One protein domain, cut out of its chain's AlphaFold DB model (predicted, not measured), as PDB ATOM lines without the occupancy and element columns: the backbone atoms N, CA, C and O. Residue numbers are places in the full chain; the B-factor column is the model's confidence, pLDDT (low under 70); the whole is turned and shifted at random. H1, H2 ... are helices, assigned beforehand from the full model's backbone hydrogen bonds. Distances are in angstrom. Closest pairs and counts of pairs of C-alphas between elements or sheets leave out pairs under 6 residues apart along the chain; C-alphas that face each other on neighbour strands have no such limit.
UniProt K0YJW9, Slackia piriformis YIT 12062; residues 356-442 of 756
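This is residues 356 to 442 of the 756 residues of a protein of Slackia piriformis YIT 12062 (UniProt K0YJW9). What is the shape? The long helix H3 makes the long axis, its first part crossing H1; H2 packs on H1, and residues 430 to 436 stick out, of which 430 to 434 belong to H3. What is the make-up? The 87 printed residues include named helices H1, H2 and H3, in that order: all helix. The whole is only just compact, close to loose, with radius of gyration of the C-alphas 14.1 A and spans 43 by 27 by 22 A.

Where is H3? Residues 409 to 434, 36.9 A, ending at C-alpha 434 (465.597, 390.216, 485.332). And the others? H1, residues 356 to 371, 22.7 A, begins at C-alpha 356 (463.035, 407.923, 464.863); H2 is residues 387 to 400, 20.0 A.

What does H3 touch? Its residues 412 to 421 alone touch H1, about perpendicular at 77 degrees; the closest C-alphas, of Arg 417 and Gly 361, are 3.8 A apart. And H2? H2 touches H1, closest C-alphas Ala 393 and Tyr 368, 4.8 A, at a steep tilt of 68 degrees, only just short of about perpendicular. H2 and H3 are close but not clearly touching, closest C-alphas Ile 392 and Gly 420, 6.4 A. In H1, H2 and H3 every O i to N i+4 pair is within hydrogen-bond range.

How large is it? The farthest C-alphas, of Asp 376 and Glu 440, are 44.8 A apart. Is it unbroken and confident? The printed part has no cut, H1 to H2 is a long link, and no printed residue is under 70 in pLDDT.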
ATOM      1  N   GLN A 356     463.498 408.003 463.470       89.12
ATOM      2  CA  GLN A 356     463.035 407.923 464.863       89.12
ATOM      3  C   GLN A 356     464.191 408.116 465.853       89.12
ATOM      4  O   GLN A 356     464.027 408.816 466.853       89.12
ATOM      5  N   MET A 357     465.376 407.583 465.539       92.94
ATOM      6  CA  MET A 357     466.563 407.756 466.376       92.94
ATOM      7  C   MET A 357     467.020 409.219 466.406       92.94
ATOM      8  O   MET A 357     467.312 409.745 467.476       92.94
ATOM      9  N   ASP A 358     467.007 409.919 465.270       93.62
ATOM     10  CA  ASP A 358     467.389 411.337 465.224       93.62
ATOM     11  C   ASP A 358     466.401 412.211 466.011       93.62
ATOM     12  O   ASP A 358     466.809 413.064 466.799       93.62
ATOM     13  N   LYS A 359     465.089 411.938 465.902       94.94
ATOM     14  CA  LYS A 359     464.077 412.586 466.753       94.94
ATOM     15  C   LYS A 359     464.294 412.300 468.239       94.94
ATOM     16  O   LYS A 359     464.054 413.190 469.054       94.94
ATOM     17  N   PHE A 360     464.752 411.104 468.609       96.06
ATOM     18  CA  PHE A 360     465.094 410.768 469.992       96.06
ATOM     19  C   PHE A 360     466.309 411.571 470.484       96.06
ATOM     20  O   PHE A 360     466.200 412.240 471.511       96.06
ATOM     21  N   GLY A 361     467.398 411.632 469.707       96.75
ATOM     22  CA  GLY A 361     468.573 412.467 470.004       96.75
ATOM     23  C   GLY A 361     468.233 413.953 470.170       96.75
ATOM     24  O   GLY A 361     468.603 414.564 471.173       96.75
ATOM     25  N   LEU A 362     467.443 414.521 469.251       96.94
ATOM     26  CA  LEU A 362     466.947 415.904 469.345       96.94
ATOM     27  C   LEU A 362     466.052 416.134 470.574       96.94
ATOM     28  O   LEU A 362     466.099 417.201 471.182       96.94
ATOM     29  N   SER A 363     465.256 415.139 470.974       97.00
ATOM     30  CA  SER A 363     464.405 415.243 472.168       97.00
ATOM     31  C   SER A 363     465.239 415.297 473.450       97.00
ATOM     32  O   SER A 363     464.968 416.124 474.320       97.00
ATOM     33  N   ILE A 364     466.293 414.479 473.548       97.94
ATOM     34  CA  ILE A 364     467.265 414.543 474.650       97.94
ATOM     35  C   ILE A 364     467.988 415.901 474.629       97.94
ATOM     36  O   ILE A 364     468.163 416.517 475.680       97.94
ATOM     37  N   ALA A 365     468.352 416.415 473.447       97.56
ATOM     38  CA  ALA A 365     469.032 417.706 473.303       97.56
ATOM     39  C   ALA A 365     468.177 418.884 473.800       97.56
ATOM     40  O   ALA A 365     468.681 419.732 474.536       97.56
ATOM     41  N   ALA A 366     466.877 418.894 473.492       97.12
ATOM     42  CA  ALA A 366     465.936 419.870 474.042       97.12
ATOM     43  C   ALA A 366     465.848 419.783 475.578       97.12
ATOM     44  O   ALA A 366     465.967 420.797 476.263       97.12
ATOM     45  N   ARG A 367     465.717 418.575 476.150       96.81
ATOM     46  CA  ARG A 367     465.638 418.391 477.617       96.81
ATOM     47  C   ARG A 367     466.937 418.731 478.352       96.81
ATOM     48  O   ARG A 367     466.878 419.173 479.496       96.81
ATOM     49  N   TYR A 368     468.088 418.570 477.708       98.06
ATOM     50  CA  TYR A 368     469.396 419.006 478.210       98.06
ATOM     51  C   TYR A 368     469.498 420.534 478.256       98.06
ATOM     52  O   TYR A 368     469.835 421.094 479.296       98.06
ATOM     53  N   LEU A 369     469.137 421.217 477.165       97.38
ATOM     54  CA  LEU A 369     469.139 422.680 477.097       97.38
ATOM     55  C   LEU A 369     468.168 423.296 478.120       97.38
ATOM     56  O   LEU A 369     468.567 424.187 478.870       97.38
ATOM     57  N   GLN A 370     466.953 422.749 478.250       96.75
ATOM     58  CA  GLN A 370     465.996 423.142 479.294       96.75
ATOM     59  C   GLN A 370     466.578 422.994 480.708       96.75
ATOM     60  O   GLN A 370     466.444 423.903 481.525       96.75
ATOM     61  N   GLN A 371     467.263 421.884 481.008       96.75
ATOM     62  CA  GLN A 371     467.889 421.656 482.319       96.75
ATOM     63  C   GLN A 371     469.101 422.561 482.600       96.75
ATOM     64  O   GLN A 371     469.439 422.770 483.764       96.75
ATOM     65  N   LEU A 372     469.724 423.139 481.567       96.75
ATOM     66  CA  LEU A 372     470.745 424.186 481.698       96.75
ATOM     67  C   LEU A 372     470.156 425.611 481.791       96.75
ATOM     68  O   LEU A 372     470.903 426.553 482.041       96.75
ATOM     69  N   GLY A 373     468.835 425.774 481.642       95.69
ATOM     70  CA  GLY A 373     468.122 427.052 481.783       95.69
ATOM     71  C   GLY A 373     467.600 427.671 480.480       95.69
ATOM     72  O   GLY A 373     467.033 428.761 480.521       95.69
ATOM     73  N   HIS A 374     467.749 426.995 479.338       94.94
ATOM     74  CA  HIS A 374     467.190 427.423 478.048       94.94
ATOM     75  C   HIS A 374     465.742 426.921 477.930       94.94
ATOM     76  O   HIS A 374     465.461 425.909 477.285       94.94
ATOM     77  N   GLU A 375     464.821 427.582 478.640       91.00
ATOM     78  CA  GLU A 375     463.395 427.199 478.723       91.00
ATOM     79  C   GLU A 375     462.666 427.215 477.360       91.00
ATOM     80  O   GLU A 375     461.624 426.580 477.213       91.00
ATOM     81  N   ASP A 376     463.220 427.911 476.365       91.94
ATOM     82  CA  ASP A 376     462.726 428.045 474.991       91.94
ATOM     83  C   ASP A 376     463.161 426.910 474.041       91.94
ATOM     84  O   ASP A 376     462.694 426.847 472.903       91.94
ATOM     85  N   ALA A 377     464.009 425.978 474.488       93.56
ATOM     86  CA  ALA A 377     464.415 424.819 473.694       93.56
ATOM     87  C   ALA A 377     463.273 423.785 473.570       93.56
ATOM     88  O   ALA A 377     463.117 422.903 474.418       93.56
ATOM     89  N   GLU A 378     462.457 423.877 472.519       93.19
ATOM     90  CA  GLU A 378     461.318 422.973 472.291       93.19
ATOM     91  C   GLU A 378     461.730 421.549 471.860       93.19
ATOM     92  O   GLU A 378     462.708 421.334 471.146       93.19
ATOM     93  N   VAL A 379     460.938 420.546 472.266       92.75
ATOM     94  CA  VAL A 379     461.049 419.167 471.751       92.75
ATOM     95  C   VAL A 379     460.425 419.124 470.346       92.75
ATOM     96  O   VAL A 379     459.294 419.590 470.198       92.75
ATOM     97  N   PRO A 380     461.090 418.553 469.322       92.19
ATOM     98  CA  PRO A 380     460.606 418.600 467.938       92.19
ATOM     99  C   PRO A 380     459.264 417.882 467.734       92.19
ATOM    100  O   PRO A 380     458.884 416.992 468.498       92.19
ATOM    101  N   GLU A 381     458.557 418.214 466.647       90.88
ATOM    102  CA  GLU A 381     457.266 417.595 466.321       90.88
ATOM    103  C   GLU A 381     457.395 416.070 466.152       90.88
ATOM    104  O   GLU A 381     458.196 415.564 465.358       90.88
ATOM    105  N   GLY A 382     456.596 415.310 466.905       86.44
ATOM    106  CA  GLY A 382     456.707 413.850 466.978       86.44
ATOM    107  C   GLY A 382     457.969 413.351 467.698       86.44
ATOM    108  O   GLY A 382     458.374 412.215 467.475       86.44
ATOM    109  N   GLY A 383     458.608 414.202 468.505       88.06
ATOM    110  CA  GLY A 383     459.668 413.853 469.445       88.06
ATOM    111  C   GLY A 383     459.147 413.270 470.765       88.06
ATOM    112  O   GLY A 383     457.944 413.203 471.041       88.06
ATOM    113  N   TYR A 384     460.085 412.838 471.598       90.44
ATOM    114  CA  TYR A 384     459.857 412.000 472.768       90.44
ATOM    115  C   TYR A 384     459.747 412.850 474.038       90.44
ATOM    116  O   TYR A 384     460.573 413.719 474.306       90.44
ATOM    117  N   ASN A 385     458.695 412.606 474.825       86.94
ATOM    118  CA  ASN A 385     458.280 413.479 475.931       86.94
ATOM    119  C   ASN A 385     458.092 412.754 477.279       86.94
ATOM    120  O   ASN A 385     457.515 413.322 478.202       86.94
ATOM    121  N   GLY A 386     458.557 411.505 477.399       84.31
ATOM    122  CA  GLY A 386     458.556 410.783 478.677       84.31
ATOM    123  C   GLY A 386     459.685 411.234 479.606       84.31
ATOM    124  O   GLY A 386     460.677 411.808 479.153       84.31
ATOM    125  N   LEU A 387     459.551 410.950 480.903       86.81
ATOM    126  CA  LEU A 387     460.496 411.385 481.937       86.81
ATOM    127  C   LEU A 387     461.911 410.838 481.706       86.81
ATOM    128  O   LEU A 387     462.865 411.590 481.875       86.81
ATOM    129  N   TYR A 388     462.031 409.621 481.162       89.81
ATOM    130  CA  TYR A 388     463.310 409.012 480.768       89.81
ATOM    131  C   TYR A 388     464.162 409.894 479.834       89.81
ATOM    132  O   TYR A 388     465.385 409.801 479.849       89.81
ATOM    133  N   VAL A 389     463.552 410.780 479.035       94.00
ATOM    134  CA  VAL A 389     464.288 411.729 478.178       94.00
ATOM    135  C   VAL A 389     464.972 412.813 479.024       94.00
ATOM    136  O   VAL A 389     466.078 413.241 478.698       94.00
ATOM    137  N   ASN A 390     464.349 413.222 480.135       93.75
ATOM    138  CA  ASN A 390     464.953 414.121 481.119       93.75
ATOM    139  C   ASN A 390     466.060 413.411 481.904       93.75
ATOM    140  O   ASN A 390     467.093 414.026 482.153       93.75
ATOM    141  N   ASP A 391     465.857 412.139 482.260       94.50
ATOM    142  CA  ASP A 391     466.825 411.340 483.019       94.50
ATOM    143  C   ASP A 391     468.104 411.092 482.199       94.50
ATOM    144  O   ASP A 391     469.203 411.369 482.675       94.50
ATOM    145  N   ILE A 392     467.976 410.712 480.919       97.06
ATOM    146  CA  ILE A 392     469.111 410.598 479.983       97.06
ATOM    147  C   ILE A 392     469.815 411.951 479.813       97.06
ATOM    148  O   ILE A 392     471.041 412.026 479.893       97.06
ATOM    149  N   ALA A 393     469.059 413.036 479.607       97.50
ATOM    150  CA  ALA A 393     469.630 414.378 479.498       97.50
ATOM    151  C   ALA A 393     470.373 414.797 480.779       97.50
ATOM    152  O   ALA A 393     471.431 415.423 480.696       97.50
ATOM    153  N   LYS A 394     469.868 414.403 481.954       97.44
ATOM    154  CA  LYS A 394     470.528 414.622 483.240       97.44
ATOM    155  C   LYS A 394     471.823 413.818 483.357       97.44
ATOM    156  O   LYS A 394     472.818 414.386 483.797       97.44
ATOM    157  N   GLU A 395     471.851 412.546 482.965       97.75
ATOM    158  CA  GLU A 395     473.096 411.765 483.003       97.75
ATOM    159  C   GLU A 395     474.162 412.344 482.054       97.75
ATOM    160  O   GLU A 395     475.338 412.360 482.410       97.75
ATOM    161  N   ILE A 396     473.776 412.939 480.916       98.00
ATOM    162  CA  ILE A 396     474.710 413.703 480.065       98.00
ATOM    163  C   ILE A 396     475.237 414.957 480.792       98.00
ATOM    164  O   ILE A 396     476.432 415.236 480.705       98.00
ATOM    165  N   ILE A 397     474.403 415.699 481.536       98.12
ATOM    166  CA  ILE A 397     474.856 416.850 482.349       98.12
ATOM    167  C   ILE A 397     475.805 416.395 483.467       98.12
ATOM    168  O   ILE A 397     476.849 417.014 483.667       98.12
ATOM    169  N   ASP A 398     475.491 415.305 484.165       97.88
ATOM    170  CA  ASP A 398     476.330 414.767 485.245       97.88
ATOM    171  C   ASP A 398     477.674 414.209 484.717       97.88
ATOM    172  O   ASP A 398     478.667 414.202 485.447       97.88
ATOM    173  N   ARG A 399     477.723 413.774 483.446       97.06
ATOM    174  CA  ARG A 399     478.916 413.247 482.755       97.06
ATOM    175  C   ARG A 399     479.799 414.341 482.139       97.06
ATOM    176  O   ARG A 399     481.017 414.311 482.310       97.06
ATOM    177  N   ASP A 400     479.193 415.289 481.420       97.38
ATOM    178  CA  ASP A 400     479.873 416.239 480.521       97.38
ATOM    179  C   ASP A 400     479.666 417.724 480.895       97.38
ATOM    180  O   ASP A 400     480.266 418.606 480.273       97.38
ATOM    181  N   GLY A 401     478.826 418.037 481.886       96.38
ATOM    182  CA  GLY A 401     478.444 419.412 482.223       96.38
ATOM    183  C   GLY A 401     477.732 420.118 481.063       96.38
ATOM    184  O   GLY A 401     476.982 419.498 480.307       96.38
ATOM    185  N   ASN A 402     477.996 421.416 480.879       96.50
ATOM    186  CA  ASN A 402     477.440 422.224 479.783       96.50
ATOM    187  C   ASN A 402     478.234 422.132 478.458       96.50
ATOM    188  O   ASN A 402     478.026 422.943 477.559       96.50
ATOM    189  N   LYS A 403     479.135 421.149 478.300       97.19
ATOM    190  CA  LYS A 403     479.987 420.961 477.104       97.19
ATOM    191  C   LYS A 403     479.235 421.043 475.766       97.19
ATOM    192  O   LYS A 403     479.790 421.555 474.799       97.19
ATOM    193  N   TRP A 404     477.999 420.545 475.705       97.31
ATOM    194  CA  TRP A 404     477.204 420.459 474.474       97.31
ATOM    195  C   TRP A 404     476.218 421.620 474.286       97.31
ATOM    196  O   TRP A 404     475.516 421.677 473.278       97.31
ATOM    197  N   GLU A 405     476.165 422.565 475.224       95.94
ATOM    198  CA  GLU A 405     475.312 423.759 475.160       95.94
ATOM    199  C   GLU A 405     475.573 424.564 473.876       95.94
ATOM    200  O   GLU A 405     474.649 424.868 473.122       95.94
ATOM    201  N   ASN A 406     476.854 424.813 473.591       94.19
ATOM    202  CA  ASN A 406     477.340 425.631 472.475       94.19
ATOM    203  C   ASN A 406     477.992 424.795 471.349       94.19
ATOM    204  O   ASN A 406     478.762 425.328 470.551       94.19
ATOM    205  N   ALA A 407     477.737 423.482 471.315       95.19
ATOM    206  CA  ALA A 407     478.187 422.606 470.233       95.19
ATOM    207  C   ALA A 407     477.309 422.763 468.979       95.19
ATOM    208  O   ALA A 407     476.197 423.293 469.056       95.19
ATOM    209  N   ASP A 408     477.793 422.268 467.837       96.69
ATOM    210  CA  ASP A 408     476.973 422.157 466.630       96.69
ATOM    211  C   ASP A 408     475.735 421.275 466.886       96.69
ATOM    212  O   ASP A 408     475.782 420.302 467.645       96.69
ATOM    213  N   GLU A 409     474.607 421.625 466.266       93.56
ATOM    214  CA  GLU A 409     473.333 420.947 466.512       93.56
ATOM    215  C   GLU A 409     473.354 419.488 466.043       93.56
ATOM    216  O   GLU A 409     472.813 418.620 466.732       93.56
ATOM    217  N   HIS A 410     474.019 419.193 464.922       94.44
ATOM    218  CA  HIS A 410     474.153 417.837 464.406       94.44
ATOM    219  C   HIS A 410     475.150 417.021 465.238       94.44
ATOM    220  O   HIS A 410     474.838 415.887 465.599       94.44
ATOM    221  N   GLU A 411     476.300 417.592 465.614       96.25
ATOM    222  CA  GLU A 411     477.259 416.926 466.515       96.25
ATOM    223  C   GLU A 411     476.614 416.565 467.865       96.25
ATOM    224  O   GLU A 411     476.719 415.421 468.319       96.25
ATOM    225  N   ARG A 412     475.874 417.507 468.469       96.62
ATOM    226  CA  ARG A 412     475.088 417.278 469.692       96.62
ATOM    227  C   ARG A 412     474.029 416.198 469.489       96.62
ATOM    228  O   ARG A 412     473.926 415.294 470.314       96.62
ATOM    229  N   MET A 413     473.244 416.277 468.412       95.69
ATOM    230  CA  MET A 413     472.194 415.299 468.115       95.69
ATOM    231  C   MET A 413     472.771 413.884 468.007       95.69
ATOM    232  O   MET A 413     472.225 412.970 468.622       95.69
ATOM    233  N   VAL A 414     473.888 413.708 467.293       96.00
ATOM    234  CA  VAL A 414     474.528 412.398 467.103       96.00
ATOM    235  C   VAL A 414     475.041 411.824 468.424       96.00
ATOM    236  O   VAL A 414     474.686 410.692 468.743       96.00
ATOM    237  N   GLU A 415     475.794 412.579 469.233       97.38
ATOM    238  CA  GLU A 415     476.224 412.108 470.566       97.38
ATOM    239  C   GLU A 415     475.018 411.679 471.415       97.38
ATOM    240  O   GLU A 415     475.021 410.610 472.025       97.38
ATOM    241  N   PHE A 416     473.964 412.496 471.439       97.75
ATOM    242  CA  PHE A 416     472.819 412.291 472.322       97.75
ATOM    243  C   PHE A 416     471.958 411.114 471.855       97.75
ATOM    244  O   PHE A 416     471.431 410.369 472.681       97.75
ATOM    245  N   ARG A 417     471.867 410.901 470.539       96.38
ATOM    246  CA  ARG A 417     471.246 409.731 469.915       96.38
ATOM    247  C   ARG A 417     471.988 408.447 470.276       96.38
ATOM    248  O   ARG A 417     471.341 407.478 470.661       96.38
ATOM    249  N   GLU A 418     473.316 408.425 470.170       96.56
ATOM    250  CA  GLU A 418     474.109 407.227 470.481       96.56
ATOM    251  C   GLU A 418     474.172 406.942 471.992       96.56
ATOM    252  O   GLU A 418     474.092 405.782 472.402       96.56
ATOM    253  N   TYR A 419     474.222 407.976 472.836       97.75
ATOM    254  CA  TYR A 419     474.138 407.817 474.288       97.75
ATOM    255  C   TYR A 419     472.744 407.347 474.737       97.75
ATOM    256  O   TYR A 419     472.635 406.383 475.494       97.75
ATOM    257  N   GLY A 420     471.673 407.957 474.216       97.19
ATOM    258  CA  GLY A 420     470.295 407.526 474.466       97.19
ATOM    259  C   GLY A 420     470.023 406.103 473.972       97.19
ATOM    260  O   GLY A 420     469.393 405.318 474.680       97.19
ATOM    261  N   TYR A 421     470.562 405.730 472.808       96.69
ATOM    262  CA  TYR A 421     470.534 404.357 472.299       96.69
ATOM    263  C   TYR A 421     471.198 403.377 473.277       96.69
ATOM    264  O   TYR A 421     470.578 402.392 473.680       96.69
ATOM    265  N   ALA A 422     472.428 403.664 473.716       97.19
ATOM    266  CA  ALA A 422     473.144 402.827 474.677       97.19
ATOM    267  C   ALA A 422     472.394 402.702 476.018       97.19
ATOM    268  O   ALA A 422     472.346 401.613 476.594       97.19
ATOM    269  N   TYR A 423     471.764 403.785 476.482       97.06
ATOM    270  CA  TYR A 423     470.946 403.811 477.693       97.06
ATOM    271  C   TYR A 423     469.712 402.904 477.580       97.06
ATOM    272  O   TYR A 423     469.537 401.995 478.395       97.06
ATOM    273  N   ILE A 424     468.885 403.078 476.542       96.00
ATOM    274  CA  ILE A 424     467.682 402.254 476.340       96.00
ATOM    275  C   ILE A 424     468.058 400.786 476.091       96.00
ATOM    276  O   ILE A 424     467.429 399.889 476.653       96.00
ATOM    277  N   MET A 425     469.131 400.511 475.343       97.00
ATOM    278  CA  MET A 425     469.614 399.139 475.151       97.00
ATOM    279  C   MET A 425     470.142 398.496 476.438       97.00
ATOM    280  O   MET A 425     470.008 397.281 476.598       97.00
ATOM    281  N   LYS A 426     470.700 399.276 477.374       96.56
ATOM    282  CA  LYS A 426     471.014 398.791 478.724       96.56
ATOM    283  C   LYS A 426     469.730 398.466 479.491       96.56
ATOM    284  O   LYS A 426     469.620 397.348 479.987       96.56
ATOM    285  N   MET A 427     468.746 399.373 479.523       95.38
ATOM    286  CA  MET A 427     467.447 399.119 480.171       95.38
ATOM    287  C   MET A 427     466.792 397.836 479.643       95.38
ATOM    288  O   MET A 427     466.339 397.011 480.433       95.38
ATOM    289  N   PHE A 428     466.775 397.641 478.318       96.88
ATOM    290  CA  PHE A 428     466.219 396.443 477.688       96.88
ATOM    291  C   PHE A 428     466.933 395.180 478.171       96.88
ATOM    292  O   PHE A 428     466.268 394.263 478.643       96.88
ATOM    293  N   ARG A 429     468.270 395.140 478.115       97.00
ATOM    294  CA  ARG A 429     469.060 393.982 478.565       97.00
ATOM    295  C   ARG A 429     468.842 393.675 480.044       97.00
ATOM    296  O   ARG A 429     468.649 392.509 480.389       97.00
ATOM    297  N   ASP A 430     468.839 394.697 480.896       96.38
ATOM    298  CA  ASP A 430     468.666 394.539 482.340       96.38
ATOM    299  C   ASP A 430     467.280 393.967 482.675       96.38
ATOM    300  O   ASP A 430     467.188 392.968 483.393       96.38
ATOM    301  N   ILE A 431     466.198 394.529 482.114       96.12
ATOM    302  CA  ILE A 431     464.834 394.071 482.423       96.12
ATOM    303  C   ILE A 431     464.514 392.708 481.796       96.12
ATOM    304  O   ILE A 431     463.880 391.886 482.455       96.12
ATOM    305  N   THR A 432     464.994 392.400 480.581       97.00
ATOM    306  CA  THR A 432     464.809 391.058 479.995       97.00
ATOM    307  C   THR A 432     465.571 390.001 480.792       97.00
ATOM    308  O   THR A 432     465.031 388.932 481.063       97.00
ATOM    309  N   THR A 433     466.791 390.310 481.245       96.38
ATOM    310  CA  THR A 433     467.567 389.394 482.098       96.38
ATOM    311  C   THR A 433     466.876 389.200 483.451       96.38
ATOM    312  O   THR A 433     466.710 388.064 483.892       96.38
ATOM    313  N   ARG A 434     466.379 390.281 484.080       95.88
ATOM    314  CA  ARG A 434     465.597 390.216 485.332       95.88
ATOM    315  C   ARG A 434     464.312 389.396 485.180       95.88
ATOM    316  O   ARG A 434     463.911 388.733 486.128       95.88
ATOM    317  N   PHE A 435     463.691 389.403 484.003       97.25
ATOM    318  CA  PHE A 435     462.471 388.645 483.709       97.25
ATOM    319  C   PHE A 435     462.715 387.186 483.265       97.25
ATOM    320  O   PHE A 435     461.757 386.460 482.982       97.25
ATOM    321  N   GLY A 436     463.973 386.733 483.216       95.56
ATOM    322  CA  GLY A 436     464.332 385.355 482.866       95.56
ATOM    323  C   GLY A 436     464.379 385.062 481.361       95.56
ATOM    324  O   GLY A 436     464.189 383.916 480.960       95.56
ATOM    325  N   ASN A 437     464.598 386.075 480.520       97.31
ATOM    326  CA  ASN A 437     464.843 385.895 479.088       97.31
ATOM    327  C   ASN A 437     466.325 385.649 478.786       97.31
ATOM    328  O   ASN A 437     467.207 386.239 479.412       97.31
ATOM    329  N   HIS A 438     466.581 384.848 477.755       94.56
ATOM    330  CA  HIS A 438     467.888 384.681 477.130       94.56
ATOM    331  C   HIS A 438     467.782 385.051 475.645       94.56
ATOM    332  O   HIS A 438     466.726 384.886 475.042       94.56
ATOM    333  N   PHE A 439     468.862 385.572 475.068       97.94
ATOM    334  CA  PHE A 439     468.928 385.942 473.654       97.94
ATOM    335  C   PHE A 439     470.337 385.669 473.132       97.94
ATOM    336  O   PHE A 439     471.277 386.396 473.465       97.94
ATOM    337  N   GLU A 440     470.490 384.642 472.299       97.69
ATOM    338  CA  GLU A 440     471.747 384.314 471.625       97.69
ATOM    339  C   GLU A 440     472.163 385.393 470.606       97.69
ATOM    340  O   GLU A 440     473.355 385.531 470.314       97.69
ATOM    341  N   ARG A 441     471.217 386.194 470.084       96.62
ATOM    342  CA  ARG A 441     471.514 387.361 469.235       96.62
ATOM    343  C   ARG A 441     470.595 388.547 469.514       96.62
ATOM    344  O   ARG A 441     469.388 388.414 469.685       96.62
ATOM    345  N   TRP A 442     471.204 389.727 469.489       97.38
ATOM    346  CA  TRP A 442     470.535 391.022 469.469       97.38
ATOM    347  C   TRP A 442     470.848 391.652 468.112       97.38
ATOM    348  O   TRP A 442     471.971 392.108 467.907       97.38
TER     349      TRP A 442